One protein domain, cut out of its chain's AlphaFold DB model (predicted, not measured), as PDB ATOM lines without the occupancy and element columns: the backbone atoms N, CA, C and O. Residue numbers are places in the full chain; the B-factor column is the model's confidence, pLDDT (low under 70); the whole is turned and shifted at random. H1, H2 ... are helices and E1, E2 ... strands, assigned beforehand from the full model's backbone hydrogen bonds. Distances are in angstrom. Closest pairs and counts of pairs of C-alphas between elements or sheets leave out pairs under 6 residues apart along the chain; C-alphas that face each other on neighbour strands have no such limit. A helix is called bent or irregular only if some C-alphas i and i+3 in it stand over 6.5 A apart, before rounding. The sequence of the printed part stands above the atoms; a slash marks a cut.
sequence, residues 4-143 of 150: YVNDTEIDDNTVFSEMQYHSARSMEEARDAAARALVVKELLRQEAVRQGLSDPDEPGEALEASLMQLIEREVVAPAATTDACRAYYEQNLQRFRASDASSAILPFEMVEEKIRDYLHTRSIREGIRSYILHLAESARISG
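AT A GLANCE: This is residues 4 to 143 of the 150 residues of an uncharacterized protein of Sneathiella chungangensis (UniProt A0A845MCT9). The long helix H6 is a shaft between two groups of helices: near one end H2 crosses it, with H1 and H3 packed on H2, and near the other H4 crosses it, with little H5 next in the chain. Residues 75 to 81 run from one group to the other. The printed part has 140 residues, with one named strand and six named helices in the order E1, H1 to H6, and is mostly helix. It is loose, with a radius of gyration of the C-alphas of 20.1 A, and spans 59 by 37 by 27 A.

HOW THE PARTS SIT: E1, residues 8 to 10, pairs with no named strand. H1, residues 12 to 19, touches the hub H2, residues 27 to 50, about perpendicular at 78 degrees, closest at C-alphas Met 19 and Ala 34, 5.1 A apart. H3, residues 60 to 74, touches residues 44 to 48 of H2 alone, closest at C-alphas Leu 70 and Ala 48, 6.3 A. H4, residues 82 to 91, is apart from H2 and H3. H5, residues 93 to 96, touches no helix. H6, residues 108 to 138, touches H4, closest at C-alphas Ile 115 and Cys 85, 5.9 A, and H2, closest at C-alphas Leu 135 and Leu 43, 6.7 A. In H1 to H4 every O i to N i+4 pair is within hydrogen-bond range, in H6 24 of 27; H5 is too short for one.

IN THESE COORDINATES: E1 begins at C-alpha 8 (-27.175, 3.045, -8.258). H2 is 34.3 A long, H3 21.3 A. H6, 43.1 A, ends at C-alpha 138 (-40.819, -1.355, -11.188); it is irregular, C-alphas 110 and 113 being 7.6 A apart, with a kink of 30 degrees near residue 115.

THE WHOLE: The farthest C-alphas, of Asp 7 and Ser 102, are 61.5 A apart. The link from H5 to H6 is long, and the printed part has no cut. Residue 101 has pLDDT under 70.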
ATOM      1  N   TYR A   4     -30.380   8.875 -10.270       89.69
ATOM      2  CA  TYR A   4     -30.350   7.599  -9.548       89.69
ATOM      3  C   TYR A   4     -31.304   6.598 -10.185       89.69
ATOM      4  O   TYR A   4     -32.439   6.948 -10.523       89.69
ATOM      5  N   VAL A   5     -30.848   5.351 -10.286       90.56
ATOM      6  CA  VAL A   5     -31.635   4.189 -10.710       90.56
ATOM      7  C   VAL A   5     -31.576   3.150  -9.598       90.56
ATOM      8  O   VAL A   5     -30.569   2.469  -9.404       90.56
ATOM      9  N   ASN A   6     -32.671   3.029  -8.854       89.94
ATOM     10  CA  ASN A   6     -32.743   2.299  -7.593       89.94
ATOM     11  C   ASN A   6     -31.689   2.811  -6.601       89.94
ATOM     12  O   ASN A   6     -31.792   3.952  -6.155       89.94
ATOM     13  N   ASP A   7     -30.702   1.985  -6.267       87.56
ATOM     14  CA  ASP A   7     -29.620   2.329  -5.340       87.56
ATOM     15  C   ASP A   7     -28.308   2.674  -6.079       87.56
ATOM     16  O   ASP A   7     -27.289   2.943  -5.442       87.56
ATOM     17  N   THR A   8     -28.326   2.691  -7.419       88.94
ATOM     18  CA  THR A   8     -27.175   3.045  -8.258       88.94
ATOM     19  C   THR A   8     -27.199   4.530  -8.608       88.94
ATOM     20  O   THR A   8     -28.170   5.032  -9.180       88.94
ATOM     21  N   GLU A   9     -26.105   5.229  -8.312       91.00
ATOM     22  CA  GLU A   9     -25.880   6.615  -8.727       91.00
ATOM     23  C   GLU A   9     -25.211   6.677 -10.103       91.00
ATOM     24  O   GLU A   9     -24.162   6.072 -10.331       91.00
ATOM     25  N   ILE A  10     -25.800   7.451 -11.012       89.81
ATOM     26  CA  ILE A  10     -25.198   7.853 -12.280       89.81
ATOM     27  C   ILE A  10     -24.686   9.282 -12.090       89.81
ATOM     28  O   ILE A  10     -25.452  10.252 -12.121       89.81
ATOM     29  N   ASP A  11     -23.378   9.393 -11.863       88.44
ATOM     30  CA  ASP A  11     -22.715  10.672 -11.623       88.44
ATOM     31  C   ASP A  11     -22.675  11.553 -12.884       88.44
ATOM     32  O   ASP A  11     -22.660  11.071 -14.023       88.44
ATOM     33  N   ASP A  12     -22.598  12.869 -12.674       85.19
ATOM     34  CA  ASP A  12     -22.529  13.866 -13.744       85.19
ATOM     35  C   ASP A  12     -21.312  13.630 -14.662       85.19
ATOM     36  O   ASP A  12     -21.395  13.884 -15.865       85.19
ATOM     37  N   ASN A  13     -20.199  13.104 -14.135       87.38
ATOM     38  CA  ASN A  13     -19.017  12.788 -14.942       87.38
ATOM     39  C   ASN A  13     -19.260  11.619 -15.915       87.38
ATOM     40  O   ASN A  13     -18.761  11.626 -17.045       87.38
ATOM     41  N   THR A  14     -20.064  10.635 -15.506       87.94
ATOM     42  CA  THR A  14     -20.471   9.520 -16.372       87.94
ATOM     43  C   THR A  14     -21.390  10.021 -17.478       87.94
ATOM     44  O   THR A  14     -21.158   9.713 -18.645       87.94
ATOM     45  N   VAL A  15     -22.368  10.871 -17.142       86.62
ATOM     46  CA  VAL A  15     -23.235  11.518 -18.142       86.62
ATOM     47  C   VAL A  15     -22.401  12.327 -19.132       86.62
ATOM     48  O   VAL A  15     -22.589  12.197 -20.337       86.62
ATOM     49  N   PHE A  16     -21.444  13.120 -18.648       86.56
ATOM     50  CA  PHE A  16     -20.580  13.932 -19.503       86.56
ATOM     51  C   PHE A  16     -19.711  13.088 -20.445       86.56
ATOM     52  O   PHE A  16     -19.572  13.422 -21.620       86.56
ATOM     53  N   SER A  17     -19.162  11.978 -19.947       87.00
ATOM     54  CA  SER A  17     -18.396  11.037 -20.771       87.00
ATOM     55  C   SER A  17     -19.278  10.365 -21.822       87.00
ATOM     56  O   SER A  17     -18.832  10.163 -22.944       87.00
ATOM     57  N   GLU A  18     -20.539  10.069 -21.499       87.88
ATOM     58  CA  GLU A  18     -21.484   9.465 -22.441       87.88
ATOM     59  C   GLU A  18     -21.963  10.466 -23.509       87.88
ATOM     60  O   GLU A  18     -22.134  10.106 -24.674       87.88
ATOM     61  N   MET A  19     -22.106  11.755 -23.167       87.81
ATOM     62  CA  MET A  19     -22.510  12.814 -24.110       87.81
ATOM     63  C   MET A  19     -21.637  12.859 -25.369       87.81
ATOM     64  O   MET A  19     -22.133  13.216 -26.437       87.81
ATOM     65  N   GLN A  20     -20.361  12.471 -25.280       85.56
ATOM     66  CA  GLN A  20     -19.455  12.450 -26.433       85.56
ATOM     67  C   GLN A  20     -19.868  11.429 -27.511       85.56
ATOM     68  O   GLN A  20     -19.510  11.593 -28.677       85.56
ATOM     69  N   TYR A  21     -20.635  10.397 -27.138       83.19
ATOM     70  CA  TYR A  21     -21.168   9.381 -28.048       83.19
ATOM     71  C   TYR A  21     -22.518   9.781 -28.661       83.19
ATOM     72  O   TYR A  21     -23.000   9.123 -29.584       83.19
ATOM     73  N   HIS A  22     -23.114  10.888 -28.210       80.00
ATOM     74  CA  HIS A  22     -24.409  11.363 -28.682       80.00
ATOM     75  C   HIS A  22     -24.275  12.659 -29.480       80.00
ATOM     76  O   HIS A  22     -24.018  13.740 -28.956       80.00
ATOM     77  N   SER A  23     -24.514  12.566 -30.788       75.56
ATOM     78  CA  SER A  23     -24.633  13.748 -31.642       75.56
ATOM     79  C   SER A  23     -25.982  14.430 -31.395       75.56
ATOM     80  O   SER A  23     -27.020  13.858 -31.728       75.56
ATOM     81  N   ALA A  24     -25.988  15.650 -30.853       79.69
ATOM     82  CA  ALA A  24     -27.212  16.428 -30.646       79.69
ATOM     83  C   ALA A  24     -27.069  17.879 -31.114       79.69
ATOM     84  O   ALA A  24     -25.963  18.365 -31.367       79.69
ATOM     85  N   ARG A  25     -28.201  18.578 -31.263       77.75
ATOM     86  CA  ARG A  25     -28.222  19.965 -31.759       77.75
ATOM     87  C   ARG A  25     -27.937  20.981 -30.657       77.75
ATOM     88  O   ARG A  25     -27.659  22.139 -30.959       77.75
ATOM     89  N   SER A  26     -27.995  20.552 -29.398       87.50
ATOM     90  CA  SER A  26     -27.674  21.351 -28.221       87.50
ATOM     91  C   SER A  26     -27.016  20.495 -27.136       87.50
ATOM     92  O   SER A  26     -27.136  19.270 -27.119       87.50
ATOM     93  N   MET A  27     -26.332  21.160 -26.205       83.81
ATOM     94  CA  MET A  27     -25.755  20.509 -25.024       83.81
ATOM     95  C   MET A  27     -26.827  19.870 -24.136       83.81
ATOM     96  O   MET A  27     -26.577  18.838 -23.525       83.81
ATOM     97  N   GLU A  28     -28.008  20.483 -24.069       86.12
ATOM     98  CA  GLU A  28     -29.137  19.990 -23.280       86.12
ATOM     99  C   GLU A  28     -29.700  18.696 -23.880       86.12
ATOM    100  O   GLU A  28     -29.785  17.695 -23.180       86.12
ATOM    101  N   GLU A  29     -29.925  18.655 -25.200       86.44
ATOM    102  CA  GLU A  29     -30.349  17.430 -25.892       86.44
ATOM    103  C   GLU A  29     -29.302  16.311 -25.784       86.44
ATOM    104  O   GLU A  29     -29.659  15.149 -25.593       86.44
ATOM    105  N   ALA A  30     -28.007  16.639 -25.903       87.81
ATOM    106  CA  ALA A  30     -26.933  15.655 -25.744       87.81
ATOM    107  C   ALA A  30     -26.929  15.066 -24.331       87.81
ATOM    108  O   ALA A  30     -26.758  13.858 -24.163       87.81
ATOM    109  N   ARG A  31     -27.138  15.915 -23.319       86.50
ATOM    110  CA  ARG A  31     -27.203  15.503 -21.919       86.50
ATOM    111  C   ARG A  31     -28.410  14.616 -21.651       86.50
ATOM    112  O   ARG A  31     -28.248  13.583 -21.010       86.50
ATOM    113  N   ASP A  32     -29.583  14.976 -22.159       87.88
ATOM    114  CA  ASP A  32     -30.794  14.166 -22.003       87.88
ATOM    115  C   ASP A  32     -30.658  12.815 -22.710       87.88
ATOM    116  O   ASP A  32     -31.033  11.783 -22.153       87.88
ATOM    117  N   ALA A  33     -30.065  12.789 -23.908       88.31
ATOM    118  CA  ALA A  33     -29.789  11.551 -24.629       88.31
ATOM    119  C   ALA A  33     -28.823  10.639 -23.856       88.31
ATOM    120  O   ALA A  33     -29.091   9.441 -23.742       88.31
ATOM    121  N   ALA A  34     -27.755  11.211 -23.295       89.88
ATOM    122  CA  ALA A  34     -26.783  10.507 -22.465       89.88
ATOM    123  C   ALA A  34     -27.409   9.968 -21.174       89.88
ATOM    124  O   ALA A  34     -27.283   8.784 -20.867       89.88
ATOM    125  N   ALA A  35     -28.143  10.808 -20.439       89.94
ATOM    126  CA  ALA A  35     -28.835  10.404 -19.221       89.94
ATOM    127  C   ALA A  35     -29.836   9.275 -19.507       89.94
ATOM    128  O   ALA A  35     -29.823   8.257 -18.819       89.94
ATOM    129  N   ARG A  36     -30.635   9.399 -20.575       91.06
ATOM    130  CA  ARG A  36     -31.551   8.343 -21.019       91.06
ATOM    131  C   ARG A  36     -30.810   7.042 -21.311       91.06
ATOM    132  O   ARG A  36     -31.244   5.992 -20.847       91.06
ATOM    133  N   ALA A  37     -29.722   7.097 -22.078       90.06
ATOM    134  CA  ALA A  37     -28.946   5.913 -22.437       90.06
ATOM    135  C   ALA A  37     -28.389   5.205 -21.195       90.06
ATOM    136  O   ALA A  37     -28.550   3.993 -21.063       90.06
ATOM    137  N   LEU A  38     -27.823   5.962 -20.252       91.31
ATOM    138  CA  LEU A  38     -27.263   5.422 -19.011       91.31
ATOM    139  C   LEU A  38     -28.338   4.826 -18.100       91.31
ATOM    140  O   LEU A  38     -28.150   3.729 -17.578       91.31
ATOM    141  N   VAL A  39     -29.484   5.496 -17.953       92.50
ATOM    142  CA  VAL A  39     -30.609   4.979 -17.162       92.50
ATOM    143  C   VAL A  39     -31.137   3.677 -17.761       92.50
ATOM    144  O   VAL A  39     -31.304   2.696 -17.043       92.50
ATOM    145  N   VAL A  40     -31.367   3.639 -19.077       91.69
ATOM    146  CA  VAL A  40     -31.831   2.427 -19.770       91.69
ATOM    147  C   VAL A  40     -30.814   1.297 -19.633       91.69
ATOM    148  O   VAL A  40     -31.198   0.167 -19.336       91.69
ATOM    149  N   LYS A  41     -29.523   1.593 -19.809       90.06
ATOM    150  CA  LYS A  41     -28.442   0.612 -19.662       90.06
ATOM    151  C   LYS A  41     -28.414   0.020 -18.254       90.06
ATOM    152  O   LYS A  41     -28.321  -1.195 -18.118       90.06
ATOM    153  N   GLU A  42     -28.552   0.852 -17.225       92.19
ATOM    154  CA  GLU A  42     -28.568   0.392 -15.836       92.19
ATOM    155  C   GLU A  42     -29.820  -0.437 -15.511       92.19
ATOM    156  O   GLU A  42     -29.702  -1.483 -14.874       92.19
ATOM    157  N   LEU A  43     -31.003  -0.046 -16.001       92.56
ATOM    158  CA  LEU A  43     -32.230  -0.843 -15.849       92.56
ATOM    159  C   LEU A  43     -32.082  -2.234 -16.472       92.56
ATOM    160  O   LEU A  43     -32.389  -3.241 -15.834       92.56
ATOM    161  N   LEU A  44     -31.584  -2.297 -17.710       91.00
ATOM    162  CA  LEU A  44     -31.374  -3.562 -18.409       91.00
ATOM    163  C   LEU A  44     -30.296  -4.412 -17.727       91.00
ATOM    164  O   LEU A  44     -30.451  -5.628 -17.658       91.00
ATOM    165  N   ARG A  45     -29.237  -3.800 -17.179       91.12
ATOM    166  CA  ARG A  45     -28.203  -4.509 -16.408       91.12
ATOM    167  C   ARG A  45     -28.788  -5.141 -15.151       91.12
ATOM    168  O   ARG A  45     -28.583  -6.328 -14.916       91.12
ATOM    169  N   GLN A  46     -29.530  -4.371 -14.358       91.56
ATOM    170  CA  GLN A  46     -30.168  -4.879 -13.140       91.56
ATOM    171  C   GLN A  46     -31.118  -6.035 -13.455       91.56
ATOM    172  O   GLN A  46     -31.136  -7.039 -12.743       91.56
ATOM    173  N   GLU A  47     -31.856  -5.928 -14.554       92.19
ATOM    174  CA  GLU A  47     -32.746  -6.981 -15.019       92.19
ATOM    175  C   GLU A  47     -31.991  -8.223 -15.518       92.19
ATOM    176  O   GLU A  47     -32.348  -9.343 -15.154       92.19
ATOM    177  N   ALA A  48     -30.908  -8.055 -16.280       91.12
ATOM    178  CA  ALA A  48     -30.061  -9.162 -16.725       91.12
ATOM    179  C   ALA A  48     -29.469  -9.930 -15.531       91.12
ATOM    180  O   ALA A  48     -29.521 -11.161 -15.502       91.12
ATOM    181  N   VAL A  49     -28.992  -9.217 -14.505       91.25
ATOM    182  CA  VAL A  49     -28.515  -9.812 -13.246       91.25
ATOM    183  C   VAL A  49     -29.647 -10.535 -12.517       91.25
ATOM    184  O   VAL A  49     -29.483 -11.678 -12.087       91.25
ATOM    185  N   ARG A  50     -30.832  -9.919 -12.420       90.00
ATOM    186  CA  ARG A  50     -32.020 -10.520 -11.788       90.00
ATOM    187  C   ARG A  50     -32.433 -11.830 -12.460       90.00
ATOM    188  O   ARG A  50     -32.893 -12.748 -11.782       90.00
ATOM    189  N   GLN A  51     -32.273 -11.919 -13.777       89.25
ATOM    190  CA  GLN A  51     -32.588 -13.106 -14.567       89.25
ATOM    191  C   GLN A  51     -31.433 -14.123 -14.648       89.25
ATOM    192  O   GLN A  51     -31.608 -15.177 -15.265       89.25
ATOM    193  N   GLY A  52     -30.281 -13.835 -14.028       87.69
ATOM    194  CA  GLY A  52     -29.093 -14.693 -14.049       87.69
ATOM    195  C   GLY A  52     -28.409 -14.773 -15.418       87.69
ATOM    196  O   GLY A  52     -27.778 -15.782 -15.718       87.69
ATOM    197  N   LEU A  53     -28.588 -13.751 -16.260       87.12
ATOM    198  CA  LEU A  53     -27.966 -13.634 -17.585       87.12
ATOM    199  C   LEU A  53     -26.608 -12.926 -17.542       87.12
ATOM    200  O   LEU A  53     -25.825 -13.093 -18.466       87.12
ATOM    201  N   SER A  54     -26.350 -12.130 -16.505       88.88
ATOM    202  CA  SER A  54     -25.147 -11.309 -16.360       88.88
ATOM    203  C   SER A  54     -24.716 -11.260 -14.897       88.88
ATOM    204  O   SER A  54     -25.563 -11.325 -14.001       88.88
ATOM    205  N   ASP A  55     -23.417 -11.119 -14.652       86.75
ATOM    206  CA  ASP A  55     -22.888 -10.860 -13.314       86.75
ATOM    207  C   ASP A  55     -22.941  -9.355 -12.974       86.75
ATOM    208  O   ASP A  55     -22.818  -8.508 -13.862       86.75
ATOM    209  N   PRO A  56     -23.080  -8.969 -11.688       79.06
ATOM    210  CA  PRO A  56     -23.159  -7.561 -11.286       79.06
ATOM    211  C   PRO A  56     -21.973  -6.706 -11.756       79.06
ATOM    212  O   PRO A  56     -22.165  -5.535 -12.077       79.06
ATOM    213  N   ASP A  57     -20.783  -7.306 -11.812       80.69
ATOM    214  CA  ASP A  57     -19.517  -6.670 -12.190       80.69
ATOM    215  C   ASP A  57     -19.068  -7.056 -13.613       80.69
ATOM    216  O   ASP A  57     -17.889  -6.932 -13.959       80.69
ATOM    217  N   GLU A  58     -19.985  -7.562 -14.448       81.69
ATOM    218  CA  GLU A  58     -19.657  -7.995 -15.804       81.69
ATOM    219  C   GLU A  58     -19.161  -6.809 -16.664       81.69
ATOM    220  O   GLU A  58     -19.827  -5.770 -16.754       81.69
ATOM    221  N   PRO A  59     -17.978  -6.913 -17.296       77.44
ATOM    222  CA  PRO A  59     -17.372  -5.782 -17.985       77.44
ATOM    223  C   PRO A  59     -17.954  -5.559 -19.388       77.44
ATOM    224  O   PRO A  59     -18.133  -6.499 -20.159       77.44
ATOM    225  N   GLY A  60     -18.126  -4.281 -19.743       77.44
ATOM    226  CA  GLY A  60     -18.203  -3.746 -21.113       77.44
ATOM    227  C   GLY A  60     -18.897  -4.629 -22.155       77.44
ATOM    228  O   GLY A  60     -20.122  -4.686 -22.206       77.44
ATOM    229  N   GLU A  61     -18.103  -5.283 -23.003       82.38
ATOM    230  CA  GLU A  61     -18.583  -6.098 -24.130       82.38
ATOM    231  C   GLU A  61     -19.404  -7.321 -23.695       82.38
ATOM    232  O   GLU A  61     -20.385  -7.665 -24.352       82.38
ATOM    233  N   ALA A  62     -19.032  -7.969 -22.585       84.69
ATOM    234  CA  ALA A  62     -19.771  -9.122 -22.072       84.69
ATOM    235  C   ALA A  62     -21.157  -8.691 -21.579       84.69
ATOM    236  O   ALA A  62     -22.158  -9.303 -21.948       84.69
ATOM    237  N   LEU A  63     -21.221  -7.562 -20.866       86.44
ATOM    238  CA  LEU A  63     -22.489  -6.970 -20.463       86.44
ATOM    239  C   LEU A  63     -23.355  -6.642 -21.687       86.44
ATOM    240  O   LEU A  63     -24.530  -6.991 -21.705       86.44
ATOM    241  N   GLU A  64     -22.799  -6.012 -22.726       86.81
ATOM    242  CA  GLU A  64     -23.555  -5.684 -23.945       86.81
ATOM    243  C   GLU A  64     -24.150  -6.921 -24.630       86.81
ATOM    244  O   GLU A  64     -25.308  -6.882 -25.060       86.81
ATOM    245  N   ALA A  65     -23.408  -8.030 -24.677       87.81
ATOM    246  CA  ALA A  65     -23.920  -9.298 -25.183       87.81
ATOM    247  C   ALA A  65     -25.083  -9.829 -24.322       87.81
ATOM    248  O   ALA A  65     -26.127 -10.206 -24.862       87.81
ATOM    249  N   SER A  66     -24.947  -9.787 -22.994       89.44
ATOM    250  CA  SER A  66     -25.996 -10.193 -22.049       89.44
ATOM    251  C   SER A  66     -27.254  -9.320 -22.161       89.44
ATOM    252  O   SER A  66     -28.376  -9.832 -22.121       89.44
ATOM    253  N   LEU A  67     -27.102  -8.006 -22.373       88.81
ATOM    254  CA  LEU A  67     -28.226  -7.091 -22.606       88.81
ATOM    255  C   LEU A  67     -28.947  -7.393 -23.924       88.81
ATOM    256  O   LEU A  67     -30.179  -7.376 -23.971       88.81
ATOM    257  N   MET A  68     -28.199  -7.679 -24.992       87.06
ATOM    258  CA  MET A  68     -28.779  -8.069 -26.278       87.06
ATOM    259  C   MET A  68     -29.580  -9.365 -26.136       87.06
ATOM    260  O   MET A  68     -30.727  -9.425 -26.577       87.06
ATOM    261  N   GLN A  69     -29.027 -10.355 -25.434       87.94
ATOM    262  CA  GLN A  69     -29.711 -11.614 -25.156       87.94
ATOM    263  C   GLN A  69     -30.995 -11.415 -24.334       87.94
ATOM    264  O   GLN A  69     -32.011 -12.051 -24.619       87.94
ATOM    265  N   LEU A  70     -30.977 -10.525 -23.335       89.62
ATOM    266  CA  LEU A  70     -32.166 -10.166 -22.558       89.62
ATOM    267  C   LEU A  70     -33.261  -9.580 -23.461       89.62
ATOM    268  O   LEU A  70     -34.414 -10.006 -23.393       89.62
ATOM    269  N   ILE A  71     -32.900  -8.624 -24.321       87.88
ATOM    270  CA  ILE A  71     -33.841  -7.982 -25.245       87.88
ATOM    271  C   ILE A  71     -34.437  -9.013 -26.203       87.88
ATOM    272  O   ILE A  71     -35.652  -9.048 -26.367       87.88
ATOM    273  N   GLU A  72     -33.618  -9.873 -26.806       85.88
ATOM    274  CA  GLU A  72     -34.101 -10.919 -27.715       85.88
ATOM    275  C   GLU A  72     -35.057 -11.903 -27.031       85.88
ATOM    276  O   GLU A  72     -35.982 -12.410 -27.667       85.88
ATOM    277  N   ARG A  73     -34.850 -12.169 -25.737       85.12
ATOM    278  CA  ARG A  73     -35.683 -13.091 -24.964       85.12
ATOM    279  C   ARG A  73     -37.029 -12.493 -24.570       85.12
ATOM    280  O   ARG A  73     -38.042 -13.184 -24.649       85.12
ATOM    281  N   GLU A  74     -37.035 -11.242 -24.122       86.00
ATOM    282  CA  GLU A  74     -38.216 -10.607 -23.521       86.00
ATOM    283  C   GLU A  74     -39.028  -9.787 -24.537       86.00
ATOM    284  O   GLU A  74     -40.246  -9.637 -24.403       86.00
ATOM    285  N   VAL A  75     -38.392  -9.284 -25.599       83.69
ATOM    286  CA  VAL A  75     -39.068  -8.496 -26.633       83.69
ATOM    287  C   VAL A  75     -39.635  -9.406 -27.716       83.69
ATOM    288  O   VAL A  75     -39.011  -9.691 -28.738       83.69
ATOM    289  N   VAL A  76     -40.890  -9.807 -27.528       70.00
ATOM    290  CA  VAL A  76     -41.656 -10.531 -28.548       70.00
ATOM    291  C   VAL A  76     -42.314  -9.530 -29.498       70.00
ATOM    292  O   VAL A  76     -43.394  -9.003 -29.230       70.00
ATOM    293  N   ALA A  77     -41.669  -9.255 -30.632       72.00
ATOM    294  CA  ALA A  77     -42.268  -8.453 -31.693       72.00
ATOM    295  C   ALA A  77     -43.204  -9.325 -32.553       72.00
ATOM    296  O   ALA A  77     -42.740 -10.297 -33.155       72.00
ATOM    297  N   PRO A  78     -44.511  -9.015 -32.656       70.88
ATOM    298  CA  PRO A  78     -45.380  -9.726 -33.583       70.88
ATOM    299  C   PRO A  78     -44.879  -9.556 -35.023       70.88
ATOM    300  O   PRO A  78     -44.671  -8.440 -35.504       70.88
ATOM    301  N   ALA A  79     -44.707 -10.676 -35.728       71.62
ATOM    302  CA  ALA A  79     -44.355 -10.650 -37.141       71.62
ATOM    303  C   ALA A  79     -45.441  -9.912 -37.941       71.62
ATOM    304  O   ALA A  79     -46.638 -10.162 -37.769       71.62
ATOM    305  N   ALA A  80     -45.027  -9.012 -38.836       80.62
ATOM    306  CA  ALA A  80     -45.954  -8.276 -39.683       80.62
ATOM    307  C   ALA A  80     -46.657  -9.240 -40.653       80.62
ATOM    308  O   ALA A  80     -46.060  -9.750 -41.607       80.62
ATOM    309  N   THR A  81     -47.938  -9.502 -40.397       86.25
ATOM    310  CA  THR A  81     -48.772 -10.338 -41.263       86.25
ATOM    311  C   THR A  81     -49.021  -9.640 -42.599       86.25
ATOM    312  O   THR A  81     -48.972  -8.411 -42.705       86.25
ATOM    313  N   THR A  82     -49.326 -10.413 -43.645       87.25
ATOM    314  CA  THR A  82     -49.701  -9.848 -44.953       87.25
ATOM    315  C   THR A  82     -50.917  -8.922 -44.850       87.25
ATOM    316  O   THR A  82     -50.972  -7.914 -45.549       87.25
ATOM    317  N   ASP A  83     -51.850  -9.205 -43.935       90.56
ATOM    318  CA  ASP A  83     -53.017  -8.353 -43.680       90.56
ATOM    319  C   ASP A  83     -52.617  -6.976 -43.123       90.56
ATOM    320  O   ASP A  83     -53.009  -5.942 -43.664       90.56
ATOM    321  N   ALA A  84     -51.711  -6.942 -42.136       89.19
ATOM    322  CA  ALA A  84     -51.155  -5.695 -41.612       89.19
ATOM    323  C   ALA A  84     -50.381  -4.907 -42.684       89.19
ATOM    324  O   ALA A  84     -50.481  -3.679 -42.753       89.19
ATOM    325  N   CYS A  85     -49.644  -5.604 -43.557       91.56
ATOM    326  CA  CYS A  85     -48.932  -4.978 -44.672       91.56
ATOM    327  C   CYS A  85     -49.904  -4.333 -45.668       91.56
ATOM    328  O   CYS A  85     -49.679  -3.201 -46.105       91.56
ATOM    329  N   ARG A  86     -51.000  -5.025 -45.999       92.31
ATOM    330  CA  ARG A  86     -52.048  -4.515 -46.890       92.31
ATOM    331  C   ARG A  86     -52.747  -3.299 -46.291       92.31
ATOM    332  O   ARG A  86     -52.828  -2.268 -46.954       92.31
ATOM    333  N   ALA A  87     -53.156  -3.379 -45.027       92.06
ATOM    334  CA  ALA A  87     -53.768  -2.259 -44.320       92.06
ATOM    335  C   ALA A  87     -52.841  -1.029 -44.292       92.06
ATOM    336  O   ALA A  87     -53.282   0.094 -44.542       92.06
ATOM    337  N   TYR A  88     -51.539  -1.229 -44.049       91.75
ATOM    338  CA  TYR A  88     -50.558  -0.144 -44.085       91.75
ATOM    339  C   TYR A  88     -50.400   0.457 -45.487       91.75
ATOM    340  O   TYR A  88     -50.352   1.683 -45.617       91.75
ATOM    341  N   TYR A  89     -50.334  -0.381 -46.526       92.00
ATOM    342  CA  TYR A  89     -50.246   0.055 -47.920       92.00
ATOM    343  C   TYR A  89     -51.434   0.939 -48.312       92.00
ATOM    344  O   TYR A  89     -51.233   2.052 -48.796       92.00
ATOM    345  N   GLU A  90     -52.658   0.492 -48.026       92.31
ATOM    346  CA  GLU A  90     -53.898   1.211 -48.341       92.31
ATOM    347  C   GLU A  90     -53.995   2.554 -47.601       92.31
ATOM    348  O   GLU A  90     -54.396   3.563 -48.183       92.31
ATOM    349  N   GLN A  91     -53.544   2.608 -46.345       92.12
ATOM    350  CA  GLN A  91     -53.506   3.848 -45.559       92.12
ATOM    351  C   GLN A  91     -52.392   4.814 -45.998       92.12
ATOM    352  O   GLN A  91     -52.471   6.011 -45.724       92.12
ATOM    353  N   ASN A  92     -51.348   4.326 -46.680       91.75
ATOM    354  CA  ASN A  92     -50.147   5.098 -47.017       91.75
ATOM    355  C   ASN A  92     -49.834   5.114 -48.522       91.75
ATOM    356  O   ASN A  92     -48.681   5.323 -48.900       91.75
ATOM    357  N   LEU A  93     -50.838   4.971 -49.395       88.88
ATOM    358  CA  LEU A  93     -50.665   4.916 -50.859       88.88
ATOM    359  C   LEU A  93     -49.825   6.071 -51.431       88.88
ATOM    360  O   LEU A  93     -49.076   5.890 -52.389       88.88
ATOM    361  N   GLN A  94     -49.898   7.259 -50.822       87.00
ATOM    362  CA  GLN A  94     -49.109   8.422 -51.242       87.00
ATOM    363  C   GLN A  94     -47.591   8.216 -51.098       87.00
ATOM    364  O   GLN A  94     -46.830   8.804 -51.861       87.00
ATOM    365  N   ARG A  95     -47.146   7.371 -50.155       85.94
ATOM    366  CA  ARG A  95     -45.725   7.045 -49.941       85.94
ATOM    367  C   ARG A  95     -45.167   6.062 -50.968       85.94
ATOM    368  O   ARG A  95     -43.951   5.965 -51.095       85.94
ATOM    369  N   PHE A  96     -46.033   5.355 -51.691       88.19
ATOM    370  CA  PHE A  96     -45.660   4.325 -52.667       88.19
ATOM    371  C   PHE A  96     -45.850   4.792 -54.110       88.19
ATOM    372  O   PHE A  96     -46.099   3.986 -55.004       88.19
ATOM    373  N   ARG A  97     -45.757   6.100 -54.350       87.62
ATOM    374  CA  ARG A  97     -45.745   6.637 -55.709       87.62
ATOM    375  C   ARG A  97     -44.394   6.370 -56.359       87.62
ATOM    376  O   ARG A  97     -43.355   6.553 -55.725       87.62
ATOM    377  N   ALA A  98     -44.424   5.950 -57.617       81.81
ATOM    378  CA  ALA A  98     -43.229   5.836 -58.430       81.81
ATOM    379  C   ALA A  98     -42.543   7.208 -58.527       81.81
ATOM    380  O   ALA A  98     -43.198   8.228 -58.738       81.81
ATOM    381  N   SER A  99     -41.218   7.224 -58.378       76.56
ATOM    382  CA  SER A  99     -40.397   8.440 -58.482       76.56
ATOM    383  C   SER A  99     -40.227   8.937 -59.926       76.56
ATOM    384  O   SER A  99     -39.454   9.861 -60.168       76.56
ATOM    385  N   ASP A 100     -40.883   8.291 -60.891       77.06
ATOM    386  CA  ASP A 100     -40.802   8.607 -62.311       77.06
ATOM    387  C   ASP A 100     -41.905   9.588 -62.752       77.06
ATOM    388  O   ASP A 100     -42.763  10.018 -61.976       77.06
ATOM    389  N   ALA A 101     -41.892   9.955 -64.034       66.38
ATOM    390  CA  ALA A 101     -42.846  10.903 -64.604       66.38
ATOM    391  C   ALA A 101     -44.312  10.421 -64.562       66.38
ATOM    392  O   ALA A 101     -45.214  11.227 -64.785       66.38
ATOM    393  N   SER A 102     -44.569   9.135 -64.286       70.06
ATOM    394  CA  SER A 102     -45.922   8.571 -64.309       70.06
ATOM    395  C   SER A 102     -46.738   8.920 -63.061       70.06
ATOM    396  O   SER A 102     -47.966   8.886 -63.116       70.06
ATOM    397  N   SER A 103     -46.083   9.258 -61.935       73.88
ATOM    398  CA  SER A 103     -46.723   9.433 -60.615       73.88
ATOM    399  C   SER A 103     -47.659   8.278 -60.212       73.88
ATOM    400  O   SER A 103     -48.523   8.449 -59.343       73.88
ATOM    401  N   ALA A 104     -47.514   7.105 -60.836       84.50
ATOM    402  CA  ALA A 104     -48.381   5.965 -60.607       84.50
ATOM    403  C   ALA A 104     -48.126   5.365 -59.220       84.50
ATOM    404  O   ALA A 104     -47.013   5.405 -58.691       84.50
ATOM    405  N   ILE A 105     -49.172   4.805 -58.617       88.44
ATOM    406  CA  ILE A 105     -49.044   4.056 -57.367       88.44
ATOM    407  C   ILE A 105     -48.441   2.687 -57.704       88.44
ATOM    408  O   ILE A 105     -48.965   1.973 -58.559       88.44
ATOM    409  N   LEU A 106     -47.350   2.323 -57.027       88.38
ATOM    410  CA  LEU A 106     -46.710   1.019 -57.181       88.38
ATOM    411  C   LEU A 106     -47.634  -0.090 -56.655       88.38
ATOM    412  O   LEU A 106     -48.157   0.077 -55.553       88.38
ATOM    413  N   PRO A 107     -47.826  -1.212 -57.375       91.00
ATOM    414  CA  PRO A 107     -48.644  -2.335 -56.911       91.00
ATOM    415  C   PRO A 107     -48.179  -2.892 -55.561       91.00
ATOM    416  O   PRO A 107     -46.981  -2.918 -55.282       91.00
ATOM    417  N   PHE A 108     -49.119  -3.397 -54.754       89.94
ATOM    418  CA  PHE A 108     -48.827  -3.960 -53.429       89.94
ATOM    419  C   PHE A 108     -47.730  -5.035 -53.466       89.94
ATOM    420  O   PHE A 108     -46.814  -4.998 -52.654       89.94
ATOM    421  N   GLU A 109     -47.773  -5.929 -54.452       92.19
ATOM    422  CA  GLU A 109     -46.809  -7.025 -54.635       92.19
ATOM    423  C   GLU A 109     -45.356  -6.533 -54.748       92.19
ATOM    424  O   GLU A 109     -44.437  -7.211 -54.303       92.19
ATOM    425  N   MET A 110     -45.136  -5.331 -55.296       89.94
ATOM    426  CA  MET A 110     -43.798  -4.741 -55.429       89.94
ATOM    427  C   MET A 110     -43.271  -4.118 -54.133       89.94
ATOM    428  O   MET A 110     -42.074  -3.861 -54.020       89.94
ATOM    429  N   VAL A 111     -44.149  -3.814 -53.176       91.75
ATOM    430  CA  VAL A 111     -43.791  -3.096 -51.943       91.75
ATOM    431  C   VAL A 111     -44.059  -3.902 -50.676       91.75
ATOM    432  O   VAL A 111     -43.656  -3.464 -49.603       91.75
ATOM    433  N   GLU A 112     -44.693  -5.071 -50.779       91.81
ATOM    434  CA  GLU A 112     -45.064  -5.918 -49.643       91.81
ATOM    435  C   GLU A 112     -43.859  -6.262 -48.763       91.81
ATOM    436  O   GLU A 112     -43.927  -6.056 -47.555       91.81
ATOM    437  N   GLU A 113     -42.751  -6.726 -49.347       90.19
ATOM    438  CA  GLU A 113     -41.539  -7.083 -48.596       90.19
ATOM    439  C   GLU A 113     -40.974  -5.870 -47.844       90.19
ATOM    440  O   GLU A 113     -40.764  -5.917 -46.635       90.19
ATOM    441  N   LYS A 114     -40.867  -4.723 -48.522       89.44
ATOM    442  CA  LYS A 114     -40.394  -3.475 -47.911       89.44
ATOM    443  C   LYS A 114     -41.304  -2.997 -46.776       89.44
ATOM    444  O   LYS A 114     -40.826  -2.455 -45.779       89.44
ATOM    445  N   ILE A 115     -42.618  -3.152 -46.932       91.62
ATOM    446  CA  ILE A 115     -43.593  -2.822 -45.889       91.62
ATOM    447  C   ILE A 115     -43.453  -3.788 -44.718       91.62
ATOM    448  O   ILE A 115     -43.447  -3.337 -43.575       91.62
ATOM    449  N   ARG A 116     -43.313  -5.087 -44.990       91.94
ATOM    450  CA  ARG A 116     -43.118  -6.119 -43.972       91.94
ATOM    451  C   ARG A 116     -41.880  -5.822 -43.135       91.94
ATOM    452  O   ARG A 116     -42.003  -5.756 -41.916       91.94
ATOM    453  N   ASP A 117     -40.745  -5.546 -43.765       89.62
ATOM    454  CA  ASP A 117     -39.495  -5.210 -43.072       89.62
ATOM    455  C   ASP A 117     -39.627  -3.937 -42.235       89.62
ATOM    456  O   ASP A 117     -39.166  -3.871 -41.089       89.62
ATOM    457  N   TYR A 118     -40.304  -2.922 -42.780       89.25
ATOM    458  CA  TYR A 118     -40.575  -1.680 -42.066       89.25
ATOM    459  C   TYR A 118     -41.455  -1.908 -40.832       89.25
ATOM    460  O   TYR A 118     -41.119  -1.444 -39.741       89.25
ATOM    461  N   LEU A 119     -42.572  -2.623 -40.988       89.31
ATOM    462  CA  LEU A 119     -43.498  -2.923 -39.899       89.31
ATOM    463  C   LEU A 119     -42.850  -3.825 -38.850       89.31
ATOM    464  O   LEU A 119     -43.048  -3.591 -37.662       89.31
ATOM    465  N   HIS A 120     -42.032  -4.789 -39.267       87.38
ATOM    466  CA  HIS A 120     -41.262  -5.642 -38.369       87.38
ATOM    467  C   HIS A 120     -40.267  -4.822 -37.541       87.38
ATOM    468  O   HIS A 120     -40.296  -4.862 -36.312       87.38
ATOM    469  N   THR A 121     -39.456  -3.984 -38.195       86.44
ATOM    470  CA  THR A 121     -38.506  -3.091 -37.511       86.44
ATOM    471  C   THR A 121     -39.220  -2.143 -36.549       86.44
ATOM    472  O   THR A 121     -38.760  -1.917 -35.429       86.44
ATOM    473  N   ARG A 122     -40.365  -1.588 -36.966       88.06
ATOM    474  CA  ARG A 122     -41.194  -0.736 -36.111       88.06
ATOM    475  C   ARG A 122     -41.720  -1.513 -34.908       88.06
ATOM    476  O   ARG A 122     -41.620  -1.013 -33.797       88.06
ATOM    477  N   SER A 123     -42.221  -2.727 -35.115       87.81
ATOM    478  CA  SER A 123     -42.740  -3.572 -34.042       87.81
ATOM    479  C   SER A 123     -41.669  -3.931 -33.014       87.81
ATOM    480  O   SER A 123     -41.960  -3.912 -31.823       87.81
ATOM    481  N   ILE A 124     -40.436  -4.214 -33.449       86.19
ATOM    482  CA  ILE A 124     -39.304  -4.444 -32.538       86.19
ATOM    483  C   ILE A 124     -39.038  -3.198 -31.693       86.19
ATOM    484  O   ILE A 124     -38.940  -3.299 -30.474       86.19
ATOM    485  N   ARG A 125     -38.961  -2.014 -32.317       86.75
ATOM    486  CA  ARG A 125     -38.724  -0.756 -31.587       86.75
ATOM    487  C   ARG A 125     -39.801  -0.483 -30.539       86.75
ATOM    488  O   ARG A 125     -39.465  -0.123 -29.415       86.75
ATOM    489  N   GLU A 126     -41.070  -0.684 -30.888       87.38
ATOM    490  CA  GLU A 126     -42.181  -0.535 -29.940       87.38
ATOM    491  C   GLU A 126     -42.116  -1.572 -28.810       87.38
ATOM    492  O   GLU A 126     -42.380  -1.240 -27.655       87.38
ATOM    493  N   GLY A 127     -41.724  -2.810 -29.122       88.81
ATOM    494  CA  GLY A 127     -41.530  -3.867 -28.132       88.81
ATOM    495  C   GLY A 127     -40.429  -3.524 -27.126       88.81
ATOM    496  O   GLY A 127     -40.667  -3.585 -25.923       88.81
ATOM    497  N   ILE A 128     -39.266  -3.066 -27.605       89.81
ATOM    498  CA  ILE A 128     -38.160  -2.601 -26.748       89.81
ATOM    499  C   ILE A 128     -38.624  -1.439 -25.865       89.81
ATOM    500  O   ILE A 128     -38.405  -1.462 -24.656       89.81
ATOM    501  N   ARG A 129     -39.297  -0.434 -26.444       89.50
ATOM    502  CA  ARG A 129     -39.808   0.721 -25.691       89.50
ATOM    503  C   ARG A 129     -40.780   0.287 -24.596       89.50
ATOM    504  O   ARG A 129     -40.646   0.724 -23.459       89.50
ATOM    505  N   SER A 130     -41.727  -0.587 -24.928       88.50
ATOM    506  CA  SER A 130     -42.713  -1.107 -23.973       88.50
ATOM    507  C   SER A 130     -42.043  -1.890 -22.846       88.50
ATOM    508  O   SER A 130     -42.405  -1.724 -21.685       88.50
ATOM    509  N   TYR A 131     -41.027  -2.689 -23.175       91.31
ATOM    510  CA  TYR A 131     -40.253  -3.434 -22.192       91.31
ATOM    511  C   TYR A 131     -39.472  -2.513 -21.243       91.31
ATOM    512  O   TYR A 131     -39.558  -2.667 -20.028       91.31
ATOM    513  N   ILE A 132     -38.779  -1.496 -21.768       91.25
ATOM    514  CA  ILE A 132     -38.069  -0.503 -20.943       91.25
ATOM    515  C   ILE A 132     -39.042   0.239 -20.022       91.25
ATOM    516  O   ILE A 132     -38.739   0.431 -18.847       91.25
ATOM    517  N   LEU A 133     -40.210   0.644 -20.533       89.69
ATOM    518  CA  LEU A 133     -41.240   1.296 -19.724       89.69
ATOM    519  C   LEU A 133     -41.734   0.382 -18.599       89.69
ATOM    520  O   LEU A 133     -41.860   0.835 -17.466       89.69
ATOM    521  N   HIS A 134     -41.932  -0.905 -18.882       90.62
ATOM    522  CA  HIS A 134     -42.295  -1.886 -17.864       90.62
ATOM    523  C   HIS A 134     -41.218  -2.030 -16.775       90.62
ATOM    524  O   HIS A 134     -41.536  -2.029 -15.587       90.62
ATOM    525  N   LEU A 135     -39.934  -2.088 -17.152       90.81
ATOM    526  CA  LEU A 135     -38.839  -2.097 -16.175       90.81
ATOM    527  C   LEU A 135     -38.828  -0.814 -15.337       90.81
ATOM    528  O   LEU A 135     -38.690  -0.877 -14.115       90.81
ATOM    529  N   ALA A 136     -39.034   0.335 -15.980       90.00
ATOM    530  CA  ALA A 136     -39.072   1.636 -15.324       90.00
ATOM    531  C   ALA A 136     -40.216   1.761 -14.305       90.00
ATOM    532  O   ALA A 136     -40.012   2.365 -13.258       90.00
ATOM    533  N   GLU A 137     -41.384   1.157 -14.556       88.50
ATOM    534  CA  GLU A 137     -42.505   1.124 -13.596       88.50
ATOM    535  C   GLU A 137     -42.138   0.422 -12.282       88.50
ATOM    536  O   GLU A 137     -42.631   0.788 -11.214       88.50
ATOM    537  N   SER A 138     -41.275  -0.592 -12.354       87.50
ATOM    538  CA  SER A 138     -40.819  -1.355 -11.188       87.50
ATOM    539  C   SER A 138     -39.578  -0.766 -10.505       87.50
ATOM    540  O   SER A 138     -39.224  -1.189  -9.402       87.50
ATOM    541  N   ALA A 139     -38.933   0.222 -11.129       90.50
ATOM    542  CA  ALA A 139     -37.707   0.846 -10.651       90.50
ATOM    543  C   ALA A 139     -37.965   2.221 -10.015       90.50
ATOM    544  O   ALA A 139     -38.876   2.961 -10.382       90.50
ATOM    545  N   ARG A 140     -37.116   2.608  -9.063       89.81
ATOM    546  CA  ARG A 140     -37.079   3.970  -8.521       89.81
ATOM    547  C   ARG A 140     -36.090   4.805  -9.321       89.81
ATOM    548  O   ARG A 140     -34.887   4.668  -9.131       89.81
ATOM    549  N   ILE A 141     -36.587   5.683 -10.184       90.88
ATOM    550  CA  ILE A 141     -35.755   6.622 -10.946       90.88
ATOM    551  C   ILE A 141     -35.923   8.018 -10.345       90.88
ATOM    552  O   ILE A 141     -37.045   8.469 -10.114       90.88
ATOM    553  N   SER A 142     -34.816   8.708 -10.071       88.38
ATOM    554  CA  SER A 142     -34.843  10.097  -9.596       88.38
ATOM    555  C   SER A 142     -33.816  10.956 -10.324       88.38
ATOM    556  O   SER A 142     -32.782  10.461 -10.767       88.38
ATOM    557  N   GLY A 143     -34.120  12.245 -10.491       85.75
ATOM    558  CA  GLY A 143     -33.268  13.180 -11.237       85.75
ATOM    559  C   GLY A 143     -33.420  13.121 -12.763       85.75
ATOM    560  O   GLY A 143     -32.808  13.937 -13.447       85.75
TER     561      GLY A 143